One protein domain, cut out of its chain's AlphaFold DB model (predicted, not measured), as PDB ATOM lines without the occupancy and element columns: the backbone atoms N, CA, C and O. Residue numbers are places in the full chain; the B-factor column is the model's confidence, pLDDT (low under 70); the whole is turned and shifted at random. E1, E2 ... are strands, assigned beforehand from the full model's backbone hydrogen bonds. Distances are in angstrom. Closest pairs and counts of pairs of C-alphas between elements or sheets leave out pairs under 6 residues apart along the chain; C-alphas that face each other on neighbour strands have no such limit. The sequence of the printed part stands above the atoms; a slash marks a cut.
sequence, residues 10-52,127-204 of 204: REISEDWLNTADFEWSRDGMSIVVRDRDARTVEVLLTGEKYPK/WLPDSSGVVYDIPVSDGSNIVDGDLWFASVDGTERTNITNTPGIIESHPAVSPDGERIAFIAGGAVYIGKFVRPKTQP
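AT A GLANCE: This is residues 10 to 52 and 127 to 204 of the 204 residues of an uncharacterized protein of Firmicutes bacterium (UniProt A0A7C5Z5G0). Three small three-stranded sheets form a stack of sheets, face to face in turn: E7 E8 E9 is in the middle, with E1 E2 E3 over one side and E4 E5 E6 over the other. Each is an antiparallel meander, each strand the antiparallel neighbour of the one before. The printed part has 121 residues, with nine named strands, E1 to E9 along the chain, and no named helix; the class is all strand, with under half of the residues in named strands. It is compact, with a radius of gyration of the C-alphas of 14.7 A, and spans 38 by 36 by 22 A.

HOW THE PARTS SIT: E1, residues 21 to 24, E2, residues 30 to 34, and E3, residues 40 to 44, form two hairpins; within hydrogen-bond range are N 23 and O 32, 3.0 A, and N 33 and O 41, 2.8 A. E4, residues 133 to 141, E5, residues 146 to 155, and E6, residues 161 to 163, form two more, with N 136 and O 152 at 2.9 A and N 153 and O 162 at 2.8 A. E7, residues 173 to 177, E8, residues 183 to 188, and E9, residues 191 to 196, do likewise, with N 176 and O 185 at 2.8 A and N 186 and O 193 at 3.0 A. The closest C-alphas of E1 and E7 are those of Phe 22 and Ala 176, 6.0 A; of E4 and E7, those of Asp 137 and Ser 173, 5.2 A. E1 and E4 are apart.

IN THESE COORDINATES: E1 begins at C-alpha 21 (297.706, 373.592, 373.655). E4 and E5 measure 25.4 A and 25.7 A. E9, 16.7 A, ends at C-alpha 196 (315.234, 369.507, 381.144).

THE WHOLE: The C-alphas farthest apart, of Asp 37 and Pro 204, are 46.2 A apart. Residues 53 to 126 are not printed; C-alphas 52 and 127 are 14.3 A apart across the cut. Of the links printed whole, none is long. The pLDDT is under 70 at residues 13 to 21, 25 to 29, 35 to 38, 44 to 52 and 201 to 204.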
ATOM      1  N   ARG A  10     315.465 369.411 372.645       77.06
ATOM      2  CA  ARG A  10     315.195 368.681 371.406       77.06
ATOM      3  C   ARG A  10     313.917 369.203 370.761       77.06
ATOM      4  O   ARG A  10     312.859 369.149 371.380       77.06
ATOM      5  N   GLU A  11     314.031 369.626 369.510       80.19
ATOM      6  CA  GLU A  11     312.910 369.949 368.625       80.19
ATOM      7  C   GLU A  11     312.146 368.674 368.221       80.19
ATOM      8  O   GLU A  11     312.757 367.628 367.959       80.19
ATOM      9  N   ILE A  12     310.813 368.741 368.184       73.56
ATOM     10  CA  ILE A  12     309.946 367.592 367.868       73.56
ATOM     11  C   ILE A  12     308.880 367.861 366.789       73.56
ATOM     12  O   ILE A  12     308.012 367.010 366.596       73.56
ATOM     13  N   SER A  13     308.917 368.988 366.070       69.19
ATOM     14  CA  SER A  13     307.857 369.366 365.117       69.19
ATOM     15  C   SER A  13     308.365 369.821 363.752       69.19
ATOM     16  O   SER A  13     309.358 370.524 363.680       69.19
ATOM     17  N   GLU A  14     307.614 369.509 362.692       59.88
ATOM     18  CA  GLU A  14     307.716 370.194 361.394       59.88
ATOM     19  C   GLU A  14     306.797 371.441 361.415       59.88
ATOM     20  O   GLU A  14     305.782 371.408 362.108       59.88
ATOM     21  N   ASP A  15     307.142 372.518 360.690       59.03
ATOM     22  CA  ASP A  15     306.662 373.933 360.738       59.03
ATOM     23  C   ASP A  15     305.133 374.251 360.766       59.03
ATOM     24  O   ASP A  15     304.714 375.392 360.555       59.03
ATOM     25  N   TRP A  16     304.245 373.285 360.998       60.19
ATOM     26  CA  TRP A  16     302.786 373.446 360.975       60.19
ATOM     27  C   TRP A  16     302.128 373.628 362.362       60.19
ATOM     28  O   TRP A  16     300.930 373.903 362.420       60.19
ATOM     29  N   LEU A  17     302.872 373.533 363.473       62.09
ATOM     30  CA  LEU A  17     302.356 373.665 364.850       62.09
ATOM     31  C   LEU A  17     302.490 375.096 365.397       62.09
ATOM     32  O   LEU A  17     303.338 375.388 366.231       62.09
ATOM     33  N   ASN A  18     301.647 376.011 364.927       53.59
ATOM     34  CA  ASN A  18     301.786 377.448 365.205       53.59
ATOM     35  C   ASN A  18     300.716 378.060 366.130       53.59
ATOM     36  O   ASN A  18     300.723 379.273 366.311       53.59
ATOM     37  N   THR A  19     299.801 377.266 366.695       55.03
ATOM     38  CA  THR A  19     298.958 377.621 367.862       55.03
ATOM     39  C   THR A  19     298.413 376.327 368.462       55.03
ATOM     40  O   THR A  19     297.465 375.758 367.911       55.03
ATOM     41  N   ALA A  20     299.030 375.831 369.528       63.78
ATOM     42  CA  ALA A  20     298.609 374.579 370.126       63.78
ATOM     43  C   ALA A  20     298.637 374.612 371.645       63.78
ATOM     44  O   ALA A  20     299.571 375.140 372.239       63.78
ATOM     45  N   ASP A  21     297.644 373.966 372.248       65.62
ATOM     46  CA  ASP A  21     297.706 373.592 373.655       65.62
ATOM     47  C   ASP A  21     298.577 372.339 373.791       65.62
ATOM     48  O   ASP A  21     298.369 371.357 373.064       65.62
ATOM     49  N   PHE A  22     299.523 372.366 374.732       73.88
ATOM     50  CA  PHE A  22     300.354 371.217 375.088       73.88
ATOM     51  C   PHE A  22     299.895 370.637 376.407       73.88
ATOM     52  O   PHE A  22     299.815 371.318 377.426       73.88
ATOM     53  N   GLU A  23     299.677 369.333 376.408       76.44
ATOM     54  CA  GLU A  23     299.454 368.587 377.632       76.44
ATOM     55  C   GLU A  23     300.340 367.347 377.598       76.44
ATOM     56  O   GLU A  23     300.343 366.591 376.628       76.44
ATOM     57  N   TRP A  24     301.086 367.091 378.672       76.00
ATOM     58  CA  TRP A  24     301.687 365.772 378.843       76.00
ATOM     59  C   TRP A  24     300.576 364.743 379.004       76.00
ATOM     60  O   TRP A  24     299.666 364.917 379.830       76.00
ATOM     61  N   SER A  25     300.679 363.654 378.250       69.75
ATOM     62  CA  SER A  25     299.783 362.518 378.367       69.75
ATOM     63  C   SER A  25     299.717 362.015 379.802       69.75
ATOM     64  O   SER A  25     300.589 362.254 380.648       69.75
ATOM     65  N   ARG A  26     298.638 361.292 380.100       63.41
ATOM     66  CA  ARG A  26     298.416 360.765 381.449       63.41
ATOM     67  C   ARG A  26     299.537 359.853 381.926       63.41
ATOM     68  O   ARG A  26     299.767 359.805 383.124       63.41
ATOM     69  N   ASP A  27     300.201 359.160 381.010       62.66
ATOM     70  CA  ASP A  27     301.308 358.256 381.306       62.66
ATOM     71  C   ASP A  27     302.690 358.933 381.314       62.66
ATOM     72  O   ASP A  27     303.679 358.274 381.633       62.66
ATOM     73  N   GLY A  28     302.767 360.226 380.967       67.88
ATOM     74  CA  GLY A  28     304.021 360.962 380.786       67.88
ATOM     75  C   GLY A  28     304.838 360.497 379.575       67.88
ATOM     76  O   GLY A  28     305.971 360.943 379.394       67.88
ATOM     77  N   MET A  29     304.288 359.601 378.750       67.19
ATOM     78  CA  MET A  29     304.997 359.017 377.617       67.19
ATOM     79  C   MET A  29     304.937 359.888 376.378       67.19
ATOM     80  O   MET A  29     305.811 359.744 375.532       67.19
ATOM     81  N   SER A  30     303.938 360.753 376.243       74.00
ATOM     82  CA  SER A  30     303.708 361.561 375.055       74.00
ATOM     83  C   SER A  30     303.338 362.996 375.415       74.00
ATOM     84  O   SER A  30     302.925 363.309 376.534       74.00
ATOM     85  N   ILE A  31     303.502 363.890 374.448       77.81
ATOM     86  CA  ILE A  31     302.848 365.193 374.478       77.81
ATOM     87  C   ILE A  31     301.662 365.124 373.535       77.81
ATOM     88  O   ILE A  31     301.775 364.704 372.381       77.81
ATOM     89  N   VAL A  32     300.523 365.541 374.056       79.12
ATOM     90  CA  VAL A  32     299.300 365.754 373.310       79.12
ATOM     91  C   VAL A  32     299.299 367.206 372.863       79.12
ATOM     92  O   VAL A  32     299.390 368.118 373.682       79.12
ATOM     93  N   VAL A  33     299.206 367.400 371.555       75.56
ATOM     94  CA  VAL A  33     299.189 368.703 370.899       75.56
ATOM     95  C   VAL A  33     297.836 368.868 370.223       75.56
ATOM     96  O   VAL A  33     297.388 367.963 369.515       75.56
ATOM     97  N   ARG A  34     297.168 370.004 370.426       74.06
ATOM     98  CA  ARG A  34     295.952 370.353 369.672       74.06
ATOM     99  C   ARG A  34     296.272 371.426 368.644       74.06
ATOM    100  O   ARG A  34     296.670 372.507 369.037       74.06
ATOM    101  N   ASP A  35     296.117 371.145 367.353       66.69
ATOM    102  CA  ASP A  35     296.385 372.138 366.301       66.69
ATOM    103  C   ASP A  35     295.266 373.199 366.164       66.69
ATOM    104  O   ASP A  35     294.248 373.161 366.860       66.69
ATOM    105  N   ARG A  36     295.436 374.132 365.211       63.75
ATOM    106  CA  ARG A  36     294.455 375.182 364.854       63.75
ATOM    107  C   ARG A  36     293.054 374.671 364.538       63.75
ATOM    108  O   ARG A  36     292.083 375.390 364.753       63.75
ATOM    109  N   ASP A  37     292.959 373.453 364.021       69.12
ATOM    110  CA  ASP A  37     291.709 372.808 363.632       69.12
ATOM    111  C   ASP A  37     291.148 371.931 364.771       69.12
ATOM    112  O   ASP A  37     290.246 371.119 364.545       69.12
ATOM    113  N   ALA A  38     291.684 372.075 365.991       67.50
ATOM    114  CA  ALA A  38     291.398 371.259 367.169       67.50
ATOM    115  C   ALA A  38     291.699 369.760 366.982       67.50
ATOM    116  O   ALA A  38     291.176 368.912 367.717       67.50
ATOM    117  N   ARG A  39     292.551 369.397 366.015       70.62
ATOM    118  CA  ARG A  39     292.982 368.010 365.837       70.62
ATOM    119  C   ARG A  39     294.015 367.679 366.890       70.62
ATOM    120  O   ARG A  39     294.956 368.428 367.124       70.62
ATOM    121  N   THR A  40     293.824 366.527 367.516       70.44
ATOM    122  CA  THR A  40     294.756 366.018 368.515       70.44
ATOM    123  C   THR A  40     295.833 365.190 367.832       70.44
ATOM    124  O   THR A  40     295.526 364.205 367.159       70.44
ATOM    125  N   VAL A  41     297.085 365.584 368.028       71.75
ATOM    126  CA  VAL A  41     298.273 364.845 367.607       71.75
ATOM    127  C   VAL A  41     299.022 364.425 368.860       71.75
ATOM    128  O   VAL A  41     299.337 365.247 369.714       71.75
ATOM    129  N   GLU A  42     299.284 363.131 368.984       73.31
ATOM    130  CA  GLU A  42     300.025 362.569 370.106       73.31
ATOM    131  C   GLU A  42     301.444 362.222 369.655       73.31
ATOM    132  O   GLU A  42     301.639 361.434 368.726       73.31
ATOM    133  N   VAL A  43     302.441 362.819 370.307       72.38
ATOM    134  CA  VAL A  43     303.860 362.597 370.015       72.38
ATOM    135  C   VAL A  43     304.469 361.778 371.143       72.38
ATOM    136  O   VAL A  43     304.651 362.292 372.243       72.38
ATOM    137  N   LEU A  44     304.786 360.506 370.885       67.06
ATOM    138  CA  LEU A  44     305.430 359.615 371.858       67.06
ATOM    139  C   LEU A  44     306.905 360.002 372.074       67.06
ATOM    140  O   LEU A  44     307.676 360.130 371.125       67.06
ATOM    141  N   LEU A  45     307.301 360.144 373.335       66.94
ATOM    142  CA  LEU A  45     308.604 360.623 373.796       66.94
ATOM    143  C   LEU A  45     309.421 359.551 374.520       66.94
ATOM    144  O   LEU A  45     310.644 359.528 374.376       66.94
ATOM    145  N   THR A  46     308.776 358.680 375.306       57.94
ATOM    146  CA  THR A  46     309.440 357.586 376.041       57.94
ATOM    147  C   THR A  46     308.571 356.318 376.092       57.94
ATOM    148  O   THR A  46     307.400 356.349 375.724       57.94
ATOM    149  N   GLY A  47     309.155 355.184 376.506       51.31
ATOM    150  CA  GLY A  47     308.465 353.888 376.623       51.31
ATOM    151  C   GLY A  47     308.096 353.462 378.052       51.31
ATOM    152  O   GLY A  47     307.693 352.315 378.241       51.31
ATOM    153  N   GLU A  48     308.267 354.325 379.059       46.75
ATOM    154  CA  GLU A  48     308.050 353.995 380.478       46.75
ATOM    155  C   GLU A  48     306.826 354.731 381.051       46.75
ATOM    156  O   GLU A  48     306.632 355.914 380.802       46.75
ATOM    157  N   LYS A  49     305.979 354.013 381.808       41.31
ATOM    158  CA  LYS A  49     304.650 354.474 382.256       41.31
ATOM    159  C   LYS A  49     304.671 355.102 383.653       41.31
ATOM    160  O   LYS A  49     305.120 354.445 384.591       41.31
ATOM    161  N   TYR A  50     304.006 356.247 383.827       42.88
ATOM    162  CA  TYR A  50     303.701 356.834 385.144       42.88
ATOM    163  C   TYR A  50     302.194 357.125 385.306       42.88
ATOM    164  O   TYR A  50     301.611 357.756 384.441       42.88
ATOM    165  N   PRO A  51     301.500 356.671 386.364       40.03
ATOM    166  CA  PRO A  51     300.034 356.755 386.436       40.03
ATOM    167  C   PRO A  51     299.485 358.158 386.790       40.03
ATOM    168  O   PRO A  51     299.958 358.778 387.739       40.03
ATOM    169  N   LYS A  52     298.402 358.599 386.120       45.09
ATOM    170  CA  LYS A  52     297.494 359.694 386.553       45.09
ATOM    171  C   LYS A  52     296.050 359.179 386.775       45.09
ATOM    172  O   LYS A  52     295.617 358.296 386.032       45.09
ATOM    173  N   TRP A 127     300.865 373.937 385.654       94.19
ATOM    174  CA  TRP A 127     301.189 373.548 387.021       94.19
ATOM    175  C   TRP A 127     302.458 372.702 387.096       94.19
ATOM    176  O   TRP A 127     302.669 371.798 386.284       94.19
ATOM    177  N   LEU A 128     303.255 372.931 388.142       93.62
ATOM    178  CA  LEU A 128     304.210 371.930 388.602       93.62
ATOM    179  C   LEU A 128     303.462 370.707 389.159       93.62
ATOM    180  O   LEU A 128     302.410 370.874 389.783       93.62
ATOM    181  N   PRO A 129     304.003 369.485 388.996       89.06
ATOM    182  CA  PRO A 129     303.342 368.258 389.450       89.06
ATOM    183  C   PRO A 129     303.163 368.176 390.972       89.06
ATOM    184  O   PRO A 129     302.308 367.433 391.445       89.06
ATOM    185  N   ASP A 130     303.941 368.947 391.735       90.25
ATOM    186  CA  ASP A 130     303.857 369.048 393.195       90.25
ATOM    187  C   ASP A 130     302.910 370.164 393.686       90.25
ATOM    188  O   ASP A 130     302.900 370.475 394.876       90.25
ATOM    189  N   SER A 131     302.149 370.796 392.782       94.69
ATOM    190  CA  SER A 131     301.263 371.940 393.055       94.69
ATOM    191  C   SER A 131     301.947 373.163 393.686       94.69
ATOM    192  O   SER A 131     301.267 374.072 394.157       94.69
ATOM    193  N   SER A 132     303.280 373.237 393.711       94.50
ATOM    194  CA  SER A 132     303.999 374.299 394.434       94.50
ATOM    195  C   SER A 132     304.188 375.593 393.636       94.50
ATOM    196  O   SER A 132     304.598 376.619 394.188       94.50
ATOM    197  N   GLY A 133     303.878 375.576 392.342       95.81
ATOM    198  CA  GLY A 133     303.968 376.742 391.474       95.81
ATOM    199  C   GLY A 133     303.469 376.464 390.066       95.81
ATOM    200  O   GLY A 133     303.021 375.360 389.749       95.81
ATOM    201  N   VAL A 134     303.582 377.484 389.224       96.81
ATOM    202  CA  VAL A 134     303.234 377.432 387.803       96.81
ATOM    203  C   VAL A 134     304.390 377.941 386.952       96.81
ATOM    204  O   VAL A 134     305.138 378.827 387.372       96.81
ATOM    205  N   VAL A 135     304.515 377.387 385.751       96.62
ATOM    206  CA  VAL A 135     305.286 377.965 384.648       96.62
ATOM    207  C   VAL A 135     304.299 378.581 383.665       96.62
ATOM    208  O   VAL A 135     303.266 377.983 383.400       96.62
ATOM    209  N   TYR A 136     304.573 379.768 383.155       96.75
ATOM    210  CA  TYR A 136     303.695 380.500 382.238       96.75
ATOM    211  C   TYR A 136     304.550 381.363 381.313       96.75
ATOM    212  O   TYR A 136     305.730 381.561 381.600       96.75
ATOM    213  N   ASP A 137     303.986 381.874 380.225       95.94
ATOM    214  CA  ASP A 137     304.704 382.795 379.342       95.94
ATOM    215  C   ASP A 137     304.302 384.251 379.564       95.94
ATOM    216  O   ASP A 137     303.195 384.546 380.014       95.94
ATOM    217  N   ILE A 138     305.234 385.166 379.298       96.38
ATOM    218  CA  ILE A 138     304.979 386.607 379.253       96.38
ATOM    219  C   ILE A 138     305.368 387.097 377.858       96.38
ATOM    220  O   ILE A 138     306.564 387.254 377.596       96.38
ATOM    221  N   PRO A 139     304.395 387.338 376.963       93.00
ATOM    222  CA  PRO A 139     304.679 387.845 375.631       93.00
ATOM    223  C   PRO A 139     305.034 389.335 375.682       93.00
ATOM    224  O   PRO A 139     304.397 390.122 376.375       93.00
ATOM    225  N   VAL A 140     306.021 389.752 374.894       93.38
ATOM    226  CA  VAL A 140     306.400 391.160 374.730       93.38
ATOM    227  C   VAL A 140     305.879 391.655 373.392       93.38
ATOM    228  O   VAL A 140     306.198 391.098 372.340       93.38
ATOM    229  N   SER A 141     305.093 392.733 373.419       90.38
ATOM    230  CA  SER A 141     304.542 393.352 372.212       90.38
ATOM    231  C   SER A 141     305.226 394.670 371.852       90.38
ATOM    232  O   SER A 141     305.498 395.498 372.720       90.38
ATOM    233  N   ASP A 142     305.416 394.914 370.553       91.44
ATOM    234  CA  ASP A 142     305.792 396.229 370.011       91.44
ATOM    235  C   ASP A 142     304.576 397.132 369.699       91.44
ATOM    236  O   ASP A 142     304.709 398.194 369.088       91.44
ATOM    237  N   GLY A 143     303.378 396.706 370.115       90.81
ATOM    238  CA  GLY A 143     302.097 397.359 369.852       90.81
ATOM    239  C   GLY A 143     301.356 396.824 368.624       90.81
ATOM    240  O   GLY A 143     300.166 397.100 368.485       90.81
ATOM    241  N   SER A 144     302.015 396.068 367.737       91.25
ATOM    242  CA  SER A 144     301.377 395.429 366.571       91.25
ATOM    243  C   SER A 144     301.604 393.921 366.508       91.25
ATOM    244  O   SER A 144     300.729 393.201 366.033       91.25
ATOM    245  N   ASN A 145     302.750 393.439 366.985       89.25
ATOM    246  CA  ASN A 145     303.121 392.029 366.989       89.25
ATOM    247  C   ASN A 145     303.689 391.628 368.352       89.25
ATOM    248  O   ASN A 145     304.139 392.479 369.125       89.25
ATOM    249  N   ILE A 146     303.683 390.325 368.633       89.44
ATOM    250  CA  ILE A 146     304.542 389.750 369.669       89.44
ATOM    251  C   ILE A 146     305.942 389.619 369.065       89.44
ATOM    252  O   ILE A 146     306.091 389.066 367.975       89.44
ATOM    253  N   VAL A 147     306.935 390.196 369.735       91.69
ATOM    254  CA  VAL A 147     308.325 390.304 369.258       91.69
ATOM    255  C   VAL A 147     309.325 389.576 370.153       91.69
ATOM    256  O   VAL A 147     310.457 389.355 369.736       91.69
ATOM    257  N   ASP A 148     308.903 389.214 371.360       93.62
ATOM    258  CA  ASP A 148     309.662 388.436 372.335       93.62
ATOM    259  C   ASP A 148     308.663 387.681 373.216       93.62
ATOM    260  O   ASP A 148     307.473 388.020 373.245       93.62
ATOM    261  N   GLY A 149     309.120 386.687 373.959       93.81
ATOM    262  CA  GLY A 149     308.295 386.042 374.969       93.81
ATOM    263  C   GLY A 149     309.119 385.060 375.763       93.81
ATOM    264  O   GLY A 149     309.734 384.187 375.181       93.81
ATOM    265  N   ASP A 150     309.121 385.202 377.079       96.00
ATOM    266  CA  ASP A 150     309.900 384.328 377.950       96.00
ATOM    267  C   ASP A 150     308.986 383.443 378.788       96.00
ATOM    268  O   ASP A 150     307.868 383.837 379.143       96.00
ATOM    269  N   LEU A 151     309.506 382.289 379.207       95.88
ATOM    270  CA  LEU A 151     308.880 381.481 380.243       95.88
ATOM    271  C   LEU A 151     309.281 381.989 381.625       95.88
ATOM    272  O   LEU A 151     310.442 382.287 381.918       95.88
ATOM    273  N   TRP A 152     308.306 382.007 382.521       96.50
ATOM    274  CA  TRP A 152     308.443 382.448 383.896       96.50
ATOM    275  C   TRP A 152     307.915 381.393 384.849       96.50
ATOM    276  O   TRP A 152     306.904 380.747 384.598       96.50
ATOM    277  N   PHE A 153     308.584 381.260 385.986       96.62
ATOM    278  CA  PHE A 153     308.107 380.502 387.131       96.62
ATOM    279  C   PHE A 153     307.508 381.450 388.174       96.62
ATOM    280  O   PHE A 153     308.083 382.510 388.440       96.62
ATOM    281  N   ALA A 154     306.401 381.053 388.804       96.50
ATOM    282  CA  ALA A 154     305.888 381.678 390.021       96.50
ATOM    283  C   ALA A 154     305.473 380.634 391.066       96.50
ATOM    284  O   ALA A 154     304.834 379.631 390.735       96.50
ATOM    285  N   SER A 155     305.794 380.888 392.336       95.88
ATOM    286  CA  SER A 155     305.344 380.056 393.455       95.88
ATOM    287  C   SER A 155     303.885 380.342 393.825       95.88
ATOM    288  O   SER A 155     303.403 381.473 393.738       95.88
ATOM    289  N   VAL A 156     303.169 379.324 394.313       95.69
ATOM    290  CA  VAL A 156     301.760 379.474 394.749       95.69
ATOM    291  C   VAL A 156     301.576 380.363 395.969       95.69
ATOM    292  O   VAL A 156     300.473 380.842 396.241       95.69
ATOM    293  N   ASP A 157     302.637 380.568 396.742       92.25
ATOM    294  CA  ASP A 157     302.598 381.463 397.886       92.25
ATOM    295  C   ASP A 157     302.841 382.934 397.511       92.25
ATOM    296  O   ASP A 157     302.600 383.804 398.348       92.25
ATOM    297  N   GLY A 158     303.234 383.204 396.259       89.25
ATOM    298  CA  GLY A 158     303.534 384.533 395.728       89.25
ATOM    299  C   GLY A 158     304.896 385.090 396.150       89.25
ATOM    300  O   GLY A 158     305.158 386.268 395.916       89.25
ATOM    301  N   THR A 159     305.746 384.285 396.794       91.44
ATOM    302  CA  THR A 159     307.060 384.727 397.292       91.44
ATOM    303  C   THR A 159     308.159 384.692 396.233       91.44
ATOM    304  O   THR A 159     309.134 385.431 396.351       91.44
ATOM    305  N   GLU A 160     307.994 383.896 395.174       91.69
ATOM    306  CA  GLU A 160     308.978 383.741 394.104       91.69
ATOM    307  C   GLU A 160     308.352 384.002 392.730       91.69
ATOM    308  O   GLU A 160     307.290 383.473 392.397       91.69
ATOM    309  N   ARG A 161     309.060 384.781 391.903       93.69
ATOM    310  CA  ARG A 161     308.792 384.963 390.471       93.69
ATOM    311  C   ARG A 161     310.121 385.104 389.732       93.69
ATOM    312  O   ARG A 161     310.896 385.997 390.062       93.69
ATOM    313  N   THR A 162     310.403 384.235 388.765       94.38
ATOM    314  CA  THR A 162     311.709 384.184 388.075       94.38
ATOM    315  C   THR A 162     311.541 383.925 386.581       94.38
ATOM    316  O   THR A 162     310.790 383.027 386.213       94.38
ATOM    317  N   ASN A 163     312.258 384.673 385.737       93.50
ATOM    318  CA  ASN A 163     312.393 384.381 384.306       93.50
ATOM    319  C   ASN A 163     313.325 383.174 384.133       93.50
ATOM    320  O   ASN A 163     314.443 383.198 384.657       93.50
ATOM    321  N   ILE A 164     312.864 382.120 383.458       93.38
ATOM    322  CA  ILE A 164     313.592 380.849 383.357       93.38
ATOM    323  C   ILE A 164     314.217 380.590 381.981       93.38
ATOM    324  O   ILE A 164     315.072 379.709 381.901       93.38
ATOM    325  N   THR A 165     313.857 381.348 380.940       91.81
ATOM    326  CA  THR A 165     314.464 381.250 379.594       91.81
ATOM    327  C   THR A 165     315.378 382.441 379.303       91.81
ATOM    328  O   THR A 165     316.571 382.245 379.067       91.81
ATOM    329  N   ASN A 166     314.873 383.669 379.456       90.06
ATOM    330  CA  ASN A 166     315.584 384.935 379.250       90.06
ATOM    331  C   ASN A 166     316.388 384.948 377.937       90.06
ATOM    332  O   ASN A 166     317.620 385.110 377.941       90.06
ATOM    333  N   THR A 167     315.685 384.746 376.826       89.31
ATOM    334  CA  THR A 167     316.235 384.466 375.492       89.31
ATOM    335  C   THR A 167     315.807 385.535 374.484       89.31
ATOM    336  O   THR A 167     314.815 385.373 373.787       89.31
ATOM    337  N   PRO A 168     316.583 386.632 374.341       88.88
ATOM    338  CA  PRO A 168     316.142 387.792 373.572       88.88
ATOM    339  C   PRO A 168     315.828 387.484 372.106       88.88
ATOM    340  O   PRO A 168     316.683 386.973 371.372       88.88
ATOM    341  N   GLY A 169     314.651 387.916 371.663       87.31
ATOM    342  CA  GLY A 169     314.185 387.804 370.283       87.31
ATOM    343  C   GLY A 169     313.649 386.421 369.922       87.31
ATOM    344  O   GLY A 169     313.481 386.140 368.731       87.31
ATOM    345  N   ILE A 170     313.403 385.566 370.913       90.31
ATOM    346  CA  ILE A 170     312.696 384.301 370.747       90.31
ATOM    347  C   ILE A 170     311.377 384.402 371.511       90.31
ATOM    348  O   ILE A 170     311.281 385.008 372.565       90.31
ATOM    349  N   ILE A 171     310.322 383.843 370.924       92.38
ATOM    350  CA  ILE A 171     309.019 383.762 371.577       92.38
ATOM    351  C   ILE A 171     308.882 382.346 372.119       92.38
ATOM    352  O   ILE A 171     308.482 381.442 371.377       92.38
ATOM    353  N   GLU A 172     309.236 382.152 373.383       92.50
ATOM    354  CA  GLU A 172     308.898 380.962 374.148       92.50
ATOM    355  C   GLU A 172     307.479 381.058 374.731       92.50
ATOM    356  O   GLU A 172     307.118 382.042 375.373       92.50
ATOM    357  N   SER A 173     306.642 380.039 374.509       92.44
ATOM    358  CA  SER A 173     305.249 380.051 374.989       92.44
ATOM    359  C   SER A 173     304.654 378.660 375.204       92.44
ATOM    360  O   SER A 173     305.256 377.652 374.829       92.44
ATOM    361  N   HIS A 174     303.450 378.616 375.785       91.12
ATOM    362  CA  HIS A 174     302.664 377.394 376.002       91.12
ATOM    363  C   HIS A 174     303.455 376.273 376.709       91.12
ATOM    364  O   HIS A 174     303.601 375.169 376.172       91.12
ATOM    365  N   PRO A 175     304.012 376.541 377.904       92.69
ATOM    366  CA  PRO A 175     304.775 375.548 378.643       92.69
ATOM    367  C   PRO A 175     303.906 374.355 379.063       92.69
ATOM    368  O   PRO A 175     302.729 374.495 379.377       92.69
ATOM    369  N   ALA A 176     304.517 373.179 379.177       91.12
ATOM    370  CA  ALA A 176     303.938 372.012 379.830       91.12
ATOM    371  C   ALA A 176     305.021 371.263 380.612       91.12
ATOM    372  O   ALA A 176     306.018 370.822 380.037       91.12
ATOM    373  N   VAL A 177     304.828 371.081 381.918       88.69
ATOM    374  CA  VAL A 177     305.784 370.378 382.791       88.69
ATOM    375  C   VAL A 177     305.419 368.899 382.888       88.69
ATOM    376  O   VAL A 177     304.244 368.544 383.025       88.69
ATOM    377  N   SER A 178     306.421 368.026 382.781       88.38
ATOM    378  CA  SER A 178     306.215 366.581 382.847       88.38
ATOM    379  C   SER A 178     305.724 366.141 384.234       88.38
ATOM    380  O   SER A 178     306.017 366.800 385.234       88.38
ATOM    381  N   PRO A 179     304.994 365.012 384.344       84.56
ATOM    382  CA  PRO A 179     304.465 364.539 385.628       84.56
ATOM    383  C   PRO A 179     305.531 364.239 386.693       84.56
ATOM    384  O   PRO A 179     305.235 364.304 387.880       84.56
ATOM    385  N   ASP A 180     306.755 363.911 386.274       82.94
ATOM    386  CA  ASP A 180     307.916 363.709 387.152       82.94
ATOM    387  C   ASP A 180     308.624 365.025 387.541       82.94
ATOM    388  O   ASP A 180     309.468 365.031 388.433       82.94
ATOM    389  N   GLY A 181     308.274 366.146 386.901       86.75
ATOM    390  CA  GLY A 181     308.873 367.459 387.128       86.75
ATOM    391  C   GLY A 181     310.279 367.621 386.547       86.75
ATOM    392  O   GLY A 181     310.933 368.622 386.833       86.75
ATOM    393  N   GLU A 182     310.767 366.670 385.749       86.06
ATOM    394  CA  GLU A 182     312.137 366.688 385.224       86.06
ATOM    395  C   GLU A 182     312.259 367.349 383.846       86.06
ATOM    396  O   GLU A 182     313.369 367.664 383.404       86.06
ATOM    397  N   ARG A 183     311.143 367.556 383.140       88.25
ATOM    398  CA  ARG A 183     311.115 368.062 381.764       88.25
ATOM    399  C   ARG A 183     310.059 369.137 381.577       88.25
ATOM    400  O   ARG A 183     309.043 369.179 382.267       88.25
ATOM    401  N   ILE A 184     310.308 369.981 380.588       89.88
ATOM    402  CA  ILE A 184     309.367 370.984 380.108       89.88
ATOM    403  C   ILE A 184     309.285 370.897 378.590       89.88
ATOM    404  O   ILE A 184     310.305 370.739 377.919       89.88
ATOM    405  N   ALA A 185     308.067 370.977 378.071       89.50
ATOM    406  CA  ALA A 185     307.796 371.218 376.667       89.50
ATOM    407  C   ALA A 185     307.318 372.656 376.481       89.50
ATOM    408  O   ALA A 185     306.634 373.171 377.362       89.50
ATOM    409  N   PHE A 186     307.676 373.294 375.375       90.12
ATOM    410  CA  PHE A 186     307.261 374.659 375.052       90.12
ATOM    411  C   PHE A 186     307.376 374.916 373.546       90.12
ATOM    412  O   PHE A 186     308.099 374.208 372.842       90.12
ATOM    413  N   ILE A 187     306.669 375.926 373.044       88.19
ATOM    414  CA  ILE A 187     306.884 376.460 371.695       88.19
ATOM    415  C   ILE A 187     308.043 377.440 371.748       88.19
ATOM    416  O   ILE A 187     308.039 378.302 372.615       88.19
ATOM    417  N   ALA A 188     308.959 377.370 370.787       88.44
ATOM    418  CA  ALA A 188     309.933 378.415 370.500       88.44
ATOM    419  C   ALA A 188     310.189 378.486 368.993       88.44
ATOM    420  O   ALA A 188     310.225 377.459 368.319       88.44
ATOM    421  N   GLY A 189     310.340 379.684 368.425       81.56
ATOM    422  CA  GLY A 189     310.717 379.837 367.011       81.56
ATOM    423  C   GLY A 189     309.804 379.113 366.001       81.56
ATOM    424  O   GLY A 189     310.263 378.762 364.920       81.56
ATOM    425  N   GLY A 190     308.533 378.871 366.349       78.69
ATOM    426  CA  GLY A 190     307.568 378.149 365.508       78.69
ATOM    427  C   GLY A 190     307.616 376.619 365.605       78.69
ATOM    428  O   GLY A 190     306.863 375.957 364.894       78.69
ATOM    429  N   ALA A 191     308.450 376.064 366.485       81.50
ATOM    430  CA  ALA A 191     308.567 374.632 366.716       81.50
ATOM    431  C   ALA A 191     308.366 374.275 368.195       81.50
ATOM    432  O   ALA A 191     308.414 375.128 369.080       81.50
ATOM    433  N   VAL A 192     308.133 372.994 368.464       83.81
ATOM    434  CA  VAL A 192     307.966 372.455 369.815       83.81
ATOM    435  C   VAL A 192     309.298 371.901 370.297       83.81
ATOM    436  O   VAL A 192     309.880 371.024 369.655       83.81
ATOM    437  N   TYR A 193     309.747 372.378 371.452       86.19
ATOM    438  CA  TYR A 193     310.976 371.964 372.110       86.19
ATOM    439  C   TYR A 193     310.669 371.227 373.403       86.19
ATOM    440  O   TYR A 193     309.711 371.543 374.106       86.19
ATOM    441  N   ILE A 194     311.511 370.250 373.733       86.50
ATOM    442  CA  ILE A 194     311.514 369.584 375.034       86.50
ATOM    443  C   ILE A 194     312.897 369.714 375.635       86.50
ATOM    444  O   ILE A 194     313.872 369.272 375.027       86.50
ATOM    445  N   GLY A 195     312.966 370.256 376.843       86.00
ATOM    446  CA  GLY A 195     314.195 370.412 377.608       86.00
ATOM    447  C   GLY A 195     314.085 369.823 379.008       86.00
ATOM    448  O   GLY A 195     313.012 369.422 379.471       86.00
ATOM    449  N   LYS A 196     315.217 369.786 379.709       87.12
ATOM    450  CA  LYS A 196     315.234 369.507 381.144       87.12
ATOM    451  C   LYS A 196     314.650 370.696 381.897       87.12
ATOM    452  O   LYS A 196     315.101 371.823 381.717       87.12
ATOM    453  N   PHE A 197     313.711 370.430 382.793       88.75
ATOM    454  CA  PHE A 197     313.203 371.433 383.710       88.75
ATOM    455  C   PHE A 197     314.051 371.440 384.981       88.75
ATOM    456  O   PHE A 197     314.245 370.417 385.640       88.75
ATOM    457  N   VAL A 198     314.595 372.605 385.323       84.06
ATOM    458  CA  VAL A 198     315.286 372.822 386.592       84.06
ATOM    459  C   VAL A 198     314.579 373.966 387.283       84.06
ATOM    460  O   VAL A 198     314.656 375.106 386.831       84.06
ATOM    461  N   ARG A 199     313.900 373.659 388.391       77.19
ATOM    462  CA  ARG A 199     313.263 374.690 389.205       77.19
ATOM    463  C   ARG A 199     314.311 375.739 389.601       77.19
ATOM    464  O   ARG A 199     315.384 375.350 390.088       77.19
ATOM    465  N   PRO A 200     314.029 377.041 389.424       71.56
ATOM    466  CA  PRO A 200     314.905 378.088 389.920       71.56
ATOM    467  C   PRO A 200     315.162 377.869 391.410       71.56
ATOM    468  O   PRO A 200     314.231 377.656 392.183       71.56
ATOM    469  N   LYS A 201     316.432 377.865 391.818       59.25
ATOM    470  CA  LYS A 201     316.756 377.888 393.245       59.25
ATOM    471  C   LYS A 201     316.363 379.260 393.775       59.25
ATOM    472  O   LYS A 201     316.732 380.255 393.153       59.25
ATOM    473  N   THR A 202     315.693 379.303 394.922       51.31
ATOM    474  CA  THR A 202     315.476 380.532 395.687       51.31
ATOM    475  C   THR A 202     316.816 381.260 395.805       51.31
ATOM    476  O   THR A 202     317.774 380.698 396.349       51.31
ATOM    477  N   GLN A 203     316.938 382.459 395.225       37.59
ATOM    478  CA  GLN A 203     318.092 383.305 395.527       37.59
ATOM    479  C   GLN A 203     317.975 383.698 397.009       37.59
ATOM    480  O   GLN A 203     316.905 384.166 397.403       37.59
ATOM    481  N   PRO A 204     319.002 383.434 397.838       36.91
ATOM    482  CA  PRO A 204     318.995 383.830 399.243       36.91
ATOM    483  C   PRO A 204     319.017 385.352 399.419       36.91
ATOM    484  O   PRO A 204     319.548 386.049 398.523       36.91
TER     485      PRO A 204